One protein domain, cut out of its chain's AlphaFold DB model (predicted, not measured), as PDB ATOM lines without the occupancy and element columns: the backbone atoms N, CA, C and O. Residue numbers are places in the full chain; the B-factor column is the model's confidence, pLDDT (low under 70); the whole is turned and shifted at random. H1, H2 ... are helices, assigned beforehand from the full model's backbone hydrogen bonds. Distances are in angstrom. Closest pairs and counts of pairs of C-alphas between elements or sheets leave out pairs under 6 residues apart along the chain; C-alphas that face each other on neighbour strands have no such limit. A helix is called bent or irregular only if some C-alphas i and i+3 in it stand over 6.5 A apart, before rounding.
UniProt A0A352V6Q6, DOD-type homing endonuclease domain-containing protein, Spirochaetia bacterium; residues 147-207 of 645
ATOM      1  N   LYS A 147     186.404 134.795 188.535       83.31
ATOM      2  CA  LYS A 147     186.753 135.912 187.654       83.31
ATOM      3  C   LYS A 147     186.762 135.423 186.205       83.31
ATOM      4  O   LYS A 147     187.602 134.585 185.878       83.31
ATOM      5  N   PRO A 148     185.888 135.941 185.331       85.94
ATOM      6  CA  PRO A 148     185.861 135.528 183.939       85.94
ATOM      7  C   PRO A 148     187.168 135.935 183.257       85.94
ATOM      8  O   PRO A 148     187.631 137.077 183.347       85.94
ATOM      9  N   THR A 149     187.780 134.976 182.571       86.62
ATOM     10  CA  THR A 149     188.994 135.170 181.768       86.62
ATOM     11  C   THR A 149     188.684 134.896 180.304       86.62
ATOM     12  O   THR A 149     187.773 134.131 180.005       86.62
ATOM     13  N   ARG A 150     189.448 135.492 179.381       84.88
ATOM     14  CA  ARG A 150     189.246 135.307 177.931       84.88
ATOM     15  C   ARG A 150     189.292 133.824 177.539       84.88
ATOM     16  O   ARG A 150     188.434 133.343 176.805       84.88
ATOM     17  N   LYS A 151     190.201 133.068 178.159       85.56
ATOM     18  CA  LYS A 151     190.354 131.620 177.973       85.56
ATOM     19  C   LYS A 151     189.118 130.800 178.373       85.56
ATOM     20  O   LYS A 151     188.845 129.798 177.731       85.56
ATOM     21  N   MET A 152     188.341 131.227 179.377       83.50
ATOM     22  CA  MET A 152     187.094 130.540 179.778       83.50
ATOM     23  C   MET A 152     185.997 130.618 178.711       83.50
ATOM     24  O   MET A 152     185.067 129.821 178.734       83.50
ATOM     25  N   PHE A 153     186.121 131.565 177.781       85.50
ATOM     26  CA  PHE A 153     185.219 131.748 176.648       85.50
ATOM     27  C   PHE A 153     185.884 131.326 175.326       85.50
ATOM     28  O   PHE A 153     185.397 131.703 174.269       85.50
ATOM     29  N   ASN A 154     186.986 130.563 175.362       83.94
ATOM     30  CA  ASN A 154     187.752 130.145 174.178       83.94
ATOM     31  C   ASN A 154     188.168 131.320 173.267       83.94
ATOM     32  O   ASN A 154     188.031 131.243 172.047       83.94
ATOM     33  N   LEU A 155     188.651 132.417 173.864       83.06
ATOM     34  CA  LEU A 155     189.144 133.609 173.160       83.06
ATOM     35  C   LEU A 155     190.664 133.759 173.308       83.06
ATOM     36  O   LEU A 155     191.225 133.428 174.358       83.06
ATOM     37  N   THR A 156     191.312 134.327 172.289       80.00
ATOM     38  CA  THR A 156     192.739 134.696 172.298       80.00
ATOM     39  C   THR A 156     193.031 135.852 173.257       80.00
ATOM     40  O   THR A 156     192.143 136.652 173.559       80.00
ATOM     41  N   ASP A 157     194.280 135.995 173.716       74.06
ATOM     42  CA  ASP A 157     194.667 137.017 174.708       74.06
ATOM     43  C   ASP A 157     194.471 138.459 174.218       74.06
ATOM     44  O   ASP A 157     194.118 139.337 175.007       74.06
ATOM     45  N   SER A 158     194.629 138.692 172.914       74.81
ATOM     46  CA  SER A 158     194.308 139.972 172.275       74.81
ATOM     47  C   SER A 158     192.952 139.895 171.572       74.81
ATOM     48  O   SER A 158     192.697 138.905 170.880       74.81
ATOM     49  N   PRO A 159     192.073 140.898 171.745       74.44
ATOM     50  CA  PRO A 159     190.776 140.916 171.090       74.44
ATOM     51  C   PRO A 159     190.920 141.238 169.601       74.44
ATOM     52  O   PRO A 159     191.609 142.185 169.234       74.44
ATOM     53  N   ILE A 160     190.215 140.483 168.760       70.06
ATOM     54  CA  ILE A 160     190.140 140.729 167.311       70.06
ATOM     55  C   ILE A 160     189.454 142.077 167.027       70.06
ATOM     56  O   ILE A 160     189.814 142.776 166.085       70.06
ATOM     57  N   ILE A 161     188.498 142.468 167.880       71.06
ATOM     58  CA  ILE A 161     187.753 143.727 167.792       71.06
ATOM     59  C   ILE A 161     187.741 144.458 169.139       71.06
ATOM     60  O   ILE A 161     187.537 143.881 170.213       71.06
ATOM     61  N   THR A 162     187.960 145.772 169.088       69.25
ATOM     62  CA  THR A 162     187.889 146.654 170.257       69.25
ATOM     63  C   THR A 162     186.453 146.768 170.775       69.25
ATOM     64  O   THR A 162     185.484 146.512 170.065       69.25
ATOM     65  N   GLY A 163     186.292 147.153 172.045       63.69
ATOM     66  CA  GLY A 163     184.961 147.205 172.671       63.69
ATOM     67  C   GLY A 163     183.983 148.155 171.998       63.69
ATOM     68  O   GLY A 163     182.792 147.873 171.974       63.69
ATOM     69  N   GLU A 164     184.502 149.231 171.422       63.06
ATOM     70  CA  GLU A 164     183.727 150.260 170.729       63.06
ATOM     71  C   GLU A 164     183.099 149.734 169.431       63.06
ATOM     72  O   GLU A 164     181.987 150.118 169.084       63.06
ATOM     73  N   ASN A 165     183.759 148.781 168.763       71.25
ATOM     74  CA  ASN A 165     183.337 148.262 167.459       71.25
ATOM     75  C   ASN A 165     182.588 146.921 167.545       71.25
ATOM     76  O   ASN A 165     182.038 146.453 166.548       71.25
ATOM     77  N   LEU A 166     182.524 146.299 168.728       73.81
ATOM     78  CA  LEU A 166     181.909 144.981 168.931       73.81
ATOM     79  C   LEU A 166     180.409 144.975 168.609       73.81
ATOM     80  O   LEU A 166     179.905 144.048 167.981       73.81
ATOM     81  N   GLN A 167     179.699 146.031 169.003       69.56
ATOM     82  CA  GLN A 167     178.258 146.135 168.787       69.56
ATOM     83  C   GLN A 167     177.907 146.370 167.313       69.56
ATOM     84  O   GLN A 167     176.882 145.887 166.841       69.56
ATOM     85  N   PHE A 168     178.785 147.057 166.579       72.12
ATOM     86  CA  PHE A 168     178.673 147.227 165.133       72.12
ATOM     87  C   PHE A 168     178.897 145.897 164.403       72.12
ATOM     88  O   PHE A 168     178.085 145.509 163.568       72.12
ATOM     89  N   ALA A 169     179.943 145.154 164.777       72.06
ATOM     90  CA  ALA A 169     180.276 143.868 164.168       72.06
ATOM     91  C   ALA A 169     179.196 142.792 164.372       72.06
ATOM     92  O   ALA A 169     178.969 141.977 163.484       72.06
ATOM     93  N   MET A 170     178.486 142.816 165.506       67.69
ATOM     94  CA  MET A 170     177.371 141.900 165.779       67.69
ATOM     95  C   MET A 170     176.100 142.163 164.962       67.69
ATOM     96  O   MET A 170     175.239 141.290 164.897       67.69
ATOM     97  N   ASN A 171     175.960 143.349 164.367       72.12
ATOM     98  CA  ASN A 171     174.787 143.713 163.567       72.12
ATOM     99  C   ASN A 171     174.970 143.417 162.069       72.12
ATOM    100  O   ASN A 171     174.059 143.660 161.279       72.12
ATOM    101  N   ILE A 172     176.140 142.921 161.664       76.19
ATOM    102  CA  ILE A 172     176.416 142.539 160.279       76.19
ATOM    103  C   ILE A 172     175.781 141.161 160.012       76.19
ATOM    104  O   ILE A 172     175.922 140.263 160.846       76.19
ATOM    105  N   PRO A 173     175.085 140.959 158.873       74.94
ATOM    106  CA  PRO A 173     174.424 139.692 158.568       74.94
ATOM    107  C   PRO A 173     175.386 138.503 158.610       74.94
ATOM    108  O   PRO A 173     176.470 138.558 158.029       74.94
ATOM    109  N   HIS A 174     174.953 137.406 159.235       69.06
ATOM    110  CA  HIS A 174     175.754 136.187 159.410       69.06
ATOM    111  C   HIS A 174     176.338 135.659 158.085       69.06
ATOM    112  O   HIS A 174     177.482 135.225 158.048       69.06
ATOM    113  N   SER A 175     175.611 135.813 156.971       72.81
ATOM    114  CA  SER A 175     176.036 135.410 155.621       72.81
ATOM    115  C   SER A 175     177.258 136.156 155.065       72.81
ATOM    116  O   SER A 175     177.773 135.768 154.020       72.81
ATOM    117  N   MET A 176     177.685 137.258 155.692       72.88
ATOM    118  CA  MET A 176     178.848 138.048 155.259       72.88
ATOM    119  C   MET A 176     180.160 137.629 155.929       72.88
ATOM    120  O   MET A 176     181.219 138.130 155.551       72.88
ATOM    121  N   PHE A 177     180.115 136.710 156.894       71.81
ATOM    122  CA  PHE A 177     181.300 136.193 157.566       71.81
ATOM    123  C   PHE A 177     181.350 134.673 157.504       71.81
ATOM    124  O   PHE A 177     180.354 134.007 157.251       71.81
ATOM    125  N   LYS A 178     182.540 134.119 157.746       72.62
ATOM    126  CA  LYS A 178     182.667 132.696 158.062       72.62
ATOM    127  C   LYS A 178     182.057 132.453 159.443       72.62
ATOM    128  O   LYS A 178     182.322 133.244 160.350       72.62
ATOM    129  N   ASP A 179     181.325 131.357 159.614       70.00
ATOM    130  CA  ASP A 179     180.632 130.998 160.865       70.00
ATOM    131  C   ASP A 179     181.553 131.085 162.100       70.00
ATOM    132  O   ASP A 179     181.177 131.622 163.141       70.00
ATOM    133  N   GLU A 180     182.819 130.688 161.934       69.38
ATOM    134  CA  GLU A 180     183.868 130.745 162.961       69.38
ATOM    135  C   GLU A 180     184.081 132.155 163.553       69.38
ATOM    136  O   GLU A 180     184.295 132.293 164.760       69.38
ATOM    137  N   TYR A 181     183.980 133.207 162.730       72.50
ATOM    138  CA  TYR A 181     184.146 134.603 163.159       72.50
ATOM    139  C   TYR A 181     182.943 135.108 163.950       72.50
ATOM    140  O   TYR A 181     183.092 135.844 164.925       72.50
ATOM    141  N   HIS A 182     181.739 134.719 163.536       73.56
ATOM    142  CA  HIS A 182     180.523 135.104 164.235       73.56
ATOM    143  C   HIS A 182     180.467 134.461 165.625       73.56
ATOM    144  O   HIS A 182     180.183 135.138 166.617       73.56
ATOM    145  N   ASP A 183     180.819 133.180 165.720       76.31
ATOM    146  CA  ASP A 183     180.873 132.476 166.997       76.31
ATOM    147  C   ASP A 183     181.910 133.092 167.943       76.31
ATOM    148  O   ASP A 183     181.690 133.170 169.155       76.31
ATOM    149  N   GLU A 184     183.028 133.583 167.410       77.81
ATOM    150  CA  GLU A 184     184.029 134.294 168.201       77.81
ATOM    151  C   GLU A 184     183.535 135.659 168.708       77.81
ATOM    152  O   GLU A 184     183.759 135.993 169.873       77.81
ATOM    153  N   LEU A 185     182.777 136.414 167.902       78.19
ATOM    154  CA  LEU A 185     182.160 137.682 168.322       78.19
ATOM    155  C   LEU A 185     181.129 137.492 169.442       78.19
ATOM    156  O   LEU A 185     181.091 138.277 170.396       78.19
ATOM    157  N   VAL A 186     180.321 136.432 169.367       78.25
ATOM    158  CA  VAL A 186     179.361 136.079 170.423       78.25
ATOM    159  C   VAL A 186     180.094 135.708 171.718       78.25
ATOM    160  O   VAL A 186     179.722 136.183 172.796       78.25
ATOM    161  N   ARG A 187     181.180 134.923 171.633       83.69
ATOM    162  CA  ARG A 187     182.029 134.594 172.793       83.69
ATOM    163  C   ARG A 187     182.682 135.843 173.397       83.69
ATOM    164  O   ARG A 187     182.692 135.981 174.621       83.69
ATOM    165  N   GLU A 188     183.155 136.779 172.572       82.94
ATOM    166  CA  GLU A 188     183.763 138.051 173.002       82.94
ATOM    167  C   GLU A 188     182.768 138.952 173.750       82.94
ATOM    168  O   GLU A 188     183.116 139.524 174.788       82.94
ATOM    169  N   ARG A 189     181.517 139.042 173.280       81.56
ATOM    170  CA  ARG A 189     180.443 139.758 173.990       81.56
ATOM    171  C   ARG A 189     180.133 139.116 175.336       81.56
ATOM    172  O   ARG A 189     180.140 139.810 176.351       81.56
ATOM    173  N   ASN A 190     179.945 137.798 175.359       80.50
ATOM    174  CA  ASN A 190     179.641 137.062 176.585       80.50
ATOM    175  C   ASN A 190     180.759 137.210 177.634       80.50
ATOM    176  O   ASN A 190     180.475 137.437 178.808       80.50
ATOM    177  N   TYR A 191     182.031 137.173 177.215       85.62
ATOM    178  CA  TYR A 191     183.172 137.437 178.099       85.62
ATOM    179  C   TYR A 191     183.110 138.835 178.728       85.62
ATOM    180  O   TYR A 191     183.334 138.990 179.932       85.62
ATOM    181  N   ARG A 192     182.830 139.867 177.926       80.31
ATOM    182  CA  ARG A 192     182.806 141.259 178.399       80.31
ATOM    183  C   ARG A 192     181.630 141.536 179.325       80.31
ATOM    184  O   ARG A 192     181.825 142.216 180.335       80.31
ATOM    185  N   ASP A 193     180.463 140.978 179.028       75.44
ATOM    186  CA  ASP A 193     179.275 141.098 179.873       75.44
ATOM    187  C   ASP A 193     179.496 140.416 181.235       75.44
ATOM    188  O   ASP A 193     179.255 141.024 182.281       75.44
ATOM    189  N   GLU A 194     180.064 139.204 181.254       74.88
ATOM    190  CA  GLU A 194     180.401 138.501 182.499       74.88
ATOM    191  C   GLU A 194     181.528 139.199 183.277       74.88
ATOM    192  O   GLU A 194     181.475 139.284 184.506       74.88
ATOM    193  N   LYS A 195     182.523 139.781 182.594       80.62
ATOM    194  CA  LYS A 195     183.585 140.572 183.239       80.62
ATOM    195  C   LYS A 195     183.048 141.835 183.895       80.62
ATOM    196  O   LYS A 195     183.396 142.110 185.038       80.62
ATOM    197  N   LYS A 196     182.146 142.555 183.226       76.25
ATOM    198  CA  LYS A 196     181.488 143.740 183.788       76.25
ATOM    199  C   LYS A 196     180.627 143.381 185.006       76.25
ATOM    200  O   LYS A 196     180.663 144.096 186.006       76.25
ATOM    201  N   LYS A 197     179.906 142.250 184.970       66.00
ATOM    202  CA  LYS A 197     179.179 141.718 186.142       66.00
ATOM    203  C   LYS A 197     180.121 141.352 187.292       66.00
ATOM    204  O   LYS A 197     179.808 141.665 188.439       66.00
ATOM    205  N   TRP A 198     181.257 140.716 187.003       73.62
ATOM    206  CA  TRP A 198     182.265 140.352 188.001       73.62
ATOM    207  C   TRP A 198     182.914 141.577 188.653       73.62
ATOM    208  O   TRP A 198     183.014 141.627 189.876       73.62
ATOM    209  N   ASP A 199     183.319 142.572 187.865       73.75
ATOM    210  CA  ASP A 199     183.970 143.781 188.377       73.75
ATOM    211  C   ASP A 199     183.008 144.587 189.278       73.75
ATOM    212  O   ASP A 199     183.390 145.027 190.364       73.75
ATOM    213  N   ASN A 200     181.725 144.665 188.904       61.28
ATOM    214  CA  ASN A 200     180.676 145.266 189.734       61.28
ATOM    215  C   ASN A 200     180.365 144.438 191.007       61.28
ATOM    216  O   ASN A 200     180.165 145.012 192.078       61.28
ATOM    217  N   TYR A 201     180.373 143.098 190.925       57.66
ATOM    218  CA  TYR A 201     180.204 142.202 192.078       57.66
ATOM    219  C   TYR A 201     181.347 142.326 193.087       57.66
ATOM    220  O   TYR A 201     181.090 142.391 194.285       57.66
ATOM    221  N   VAL A 202     182.602 142.373 192.632       61.34
ATOM    222  CA  VAL A 202     183.767 142.541 193.513       61.34
ATOM    223  C   VAL A 202     183.679 143.872 194.267       61.34
ATOM    224  O   VAL A 202     183.841 143.883 195.483       61.34
ATOM    225  N   ALA A 203     183.298 144.960 193.587       57.41
ATOM    226  CA  ALA A 203     183.084 146.268 194.211       57.41
ATOM    227  C   ALA A 203     181.947 146.280 195.257       57.41
ATOM    228  O   ALA A 203     182.005 147.023 196.237       57.41
ATOM    229  N   TRP A 204     180.915 145.452 195.082       51.16
ATOM    230  CA  TRP A 204     179.806 145.315 196.030       51.16
ATOM    231  C   TRP A 204     180.095 144.344 197.188       51.16
ATOM    232  O   TRP A 204     179.760 144.641 198.335       51.16
ATOM    233  N   ARG A 205     180.731 143.195 196.913       47.81
ATOM    234  CA  ARG A 205     181.048 142.133 197.888       47.81
ATOM    235  C   ARG A 205     181.974 142.662 198.967       47.81
ATOM    236  O   ARG A 205     181.802 142.357 200.143       47.81
ATOM    237  N   ASP A 206     182.921 143.493 198.561       52.06
ATOM    238  CA  ASP A 206     183.875 144.107 199.469       52.06
ATOM    239  C   ASP A 206     183.200 145.172 200.380       52.06
ATOM    240  O   ASP A 206     183.835 145.674 201.302       52.06
ATOM    241  N   ASN A 207     181.896 145.465 200.198       44.03
ATOM    242  CA  ASN A 207     181.173 146.576 200.832       44.03
ATOM    243  C   ASN A 207     179.800 146.232 201.490       44.03
ATOM    244  O   ASN A 207     179.037 147.166 201.740       44.03
TER     245      ASN A 207
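What this domain is: This is residues 147 to 207 of the 645 residues of the protein "DOD-type homing endonuclease domain-containing protein" of Spirochaetia bacterium (UniProt A0A352V6Q6). One long helix, H3, makes the long axis of a rod, and two short helices, H1 and H2, pack on different sides of its first half, joined by a link, residues 154 to 162, that crosses over from the H1 side of H3 to the H2 side. At the end where H3 begins, residues 175 to 180 stick out. The printed part has 61 residues with three named helices, in the order H1, H2, H3, and no named strand; its class is all helix. The whole is loose, with a radius of gyration of the C-alphas of 13.4 A, and the C-alphas span 47 by 20 by 15 A.

Where its parts are: Find C-alpha 179 at (180.632, 130.998, 160.865); from there H3, residues 179 to 205, runs 38.7 A to C-alpha 205 at (181.048, 142.133, 197.888). Go back to C-alpha 150 at (189.246, 135.307, 177.931), where H1 begins; it holds residues 150 to 153 and is 5.5 A long. H2 is residues 163 to 169, 10.3 A from first to last C-alpha. It is irregular: look at C-alphas 164 and 167, which are 7.1 A apart.

How they stand to each other: Start at residues 187 to 191 of H3, the part of it that touches H1; the closest C-alphas of the two are those of Phe 153 and Arg 187, 5.8 A apart. Next look at residues 185 to 189 of H3, the part that touches H2. H2 and H3 only just touch, with 3 pairs of C-alphas within 8 A; the closest are those of Leu 166 and Leu 185, 7.3 A apart. Their lines stand at a steep tilt of 38 degrees, only just past shallow, and they run opposite ways. H2 and H3 form a helical hairpin, two helices that follow each other in the chain and run opposite ways. H1 and H2 are apart. In the backbone of H3 every O i to N i+4 pair is within hydrogen-bond range; in H2 it is 1 of 3, beside 2 of 4 O i to N i+3 pairs, and H1 is too short for an O i to N i+4 pair.

The domain as a whole: The two C-alphas farthest apart are those of Ser 175 and Asn 207, at 46.9 A. The printed part has no cut. The links from H1 to H2 and from H2 to H3 are both short, with 9 residues each; in the second you will find a short helical run, residues 174 to 176. Residues 175 to 180 stand free, of which 179 and 180 belong to H3. The mean pLDDT of the printed part is 73.0, and 16 residues are under 70, among them residues 162 to 164 and residues 200 to 207.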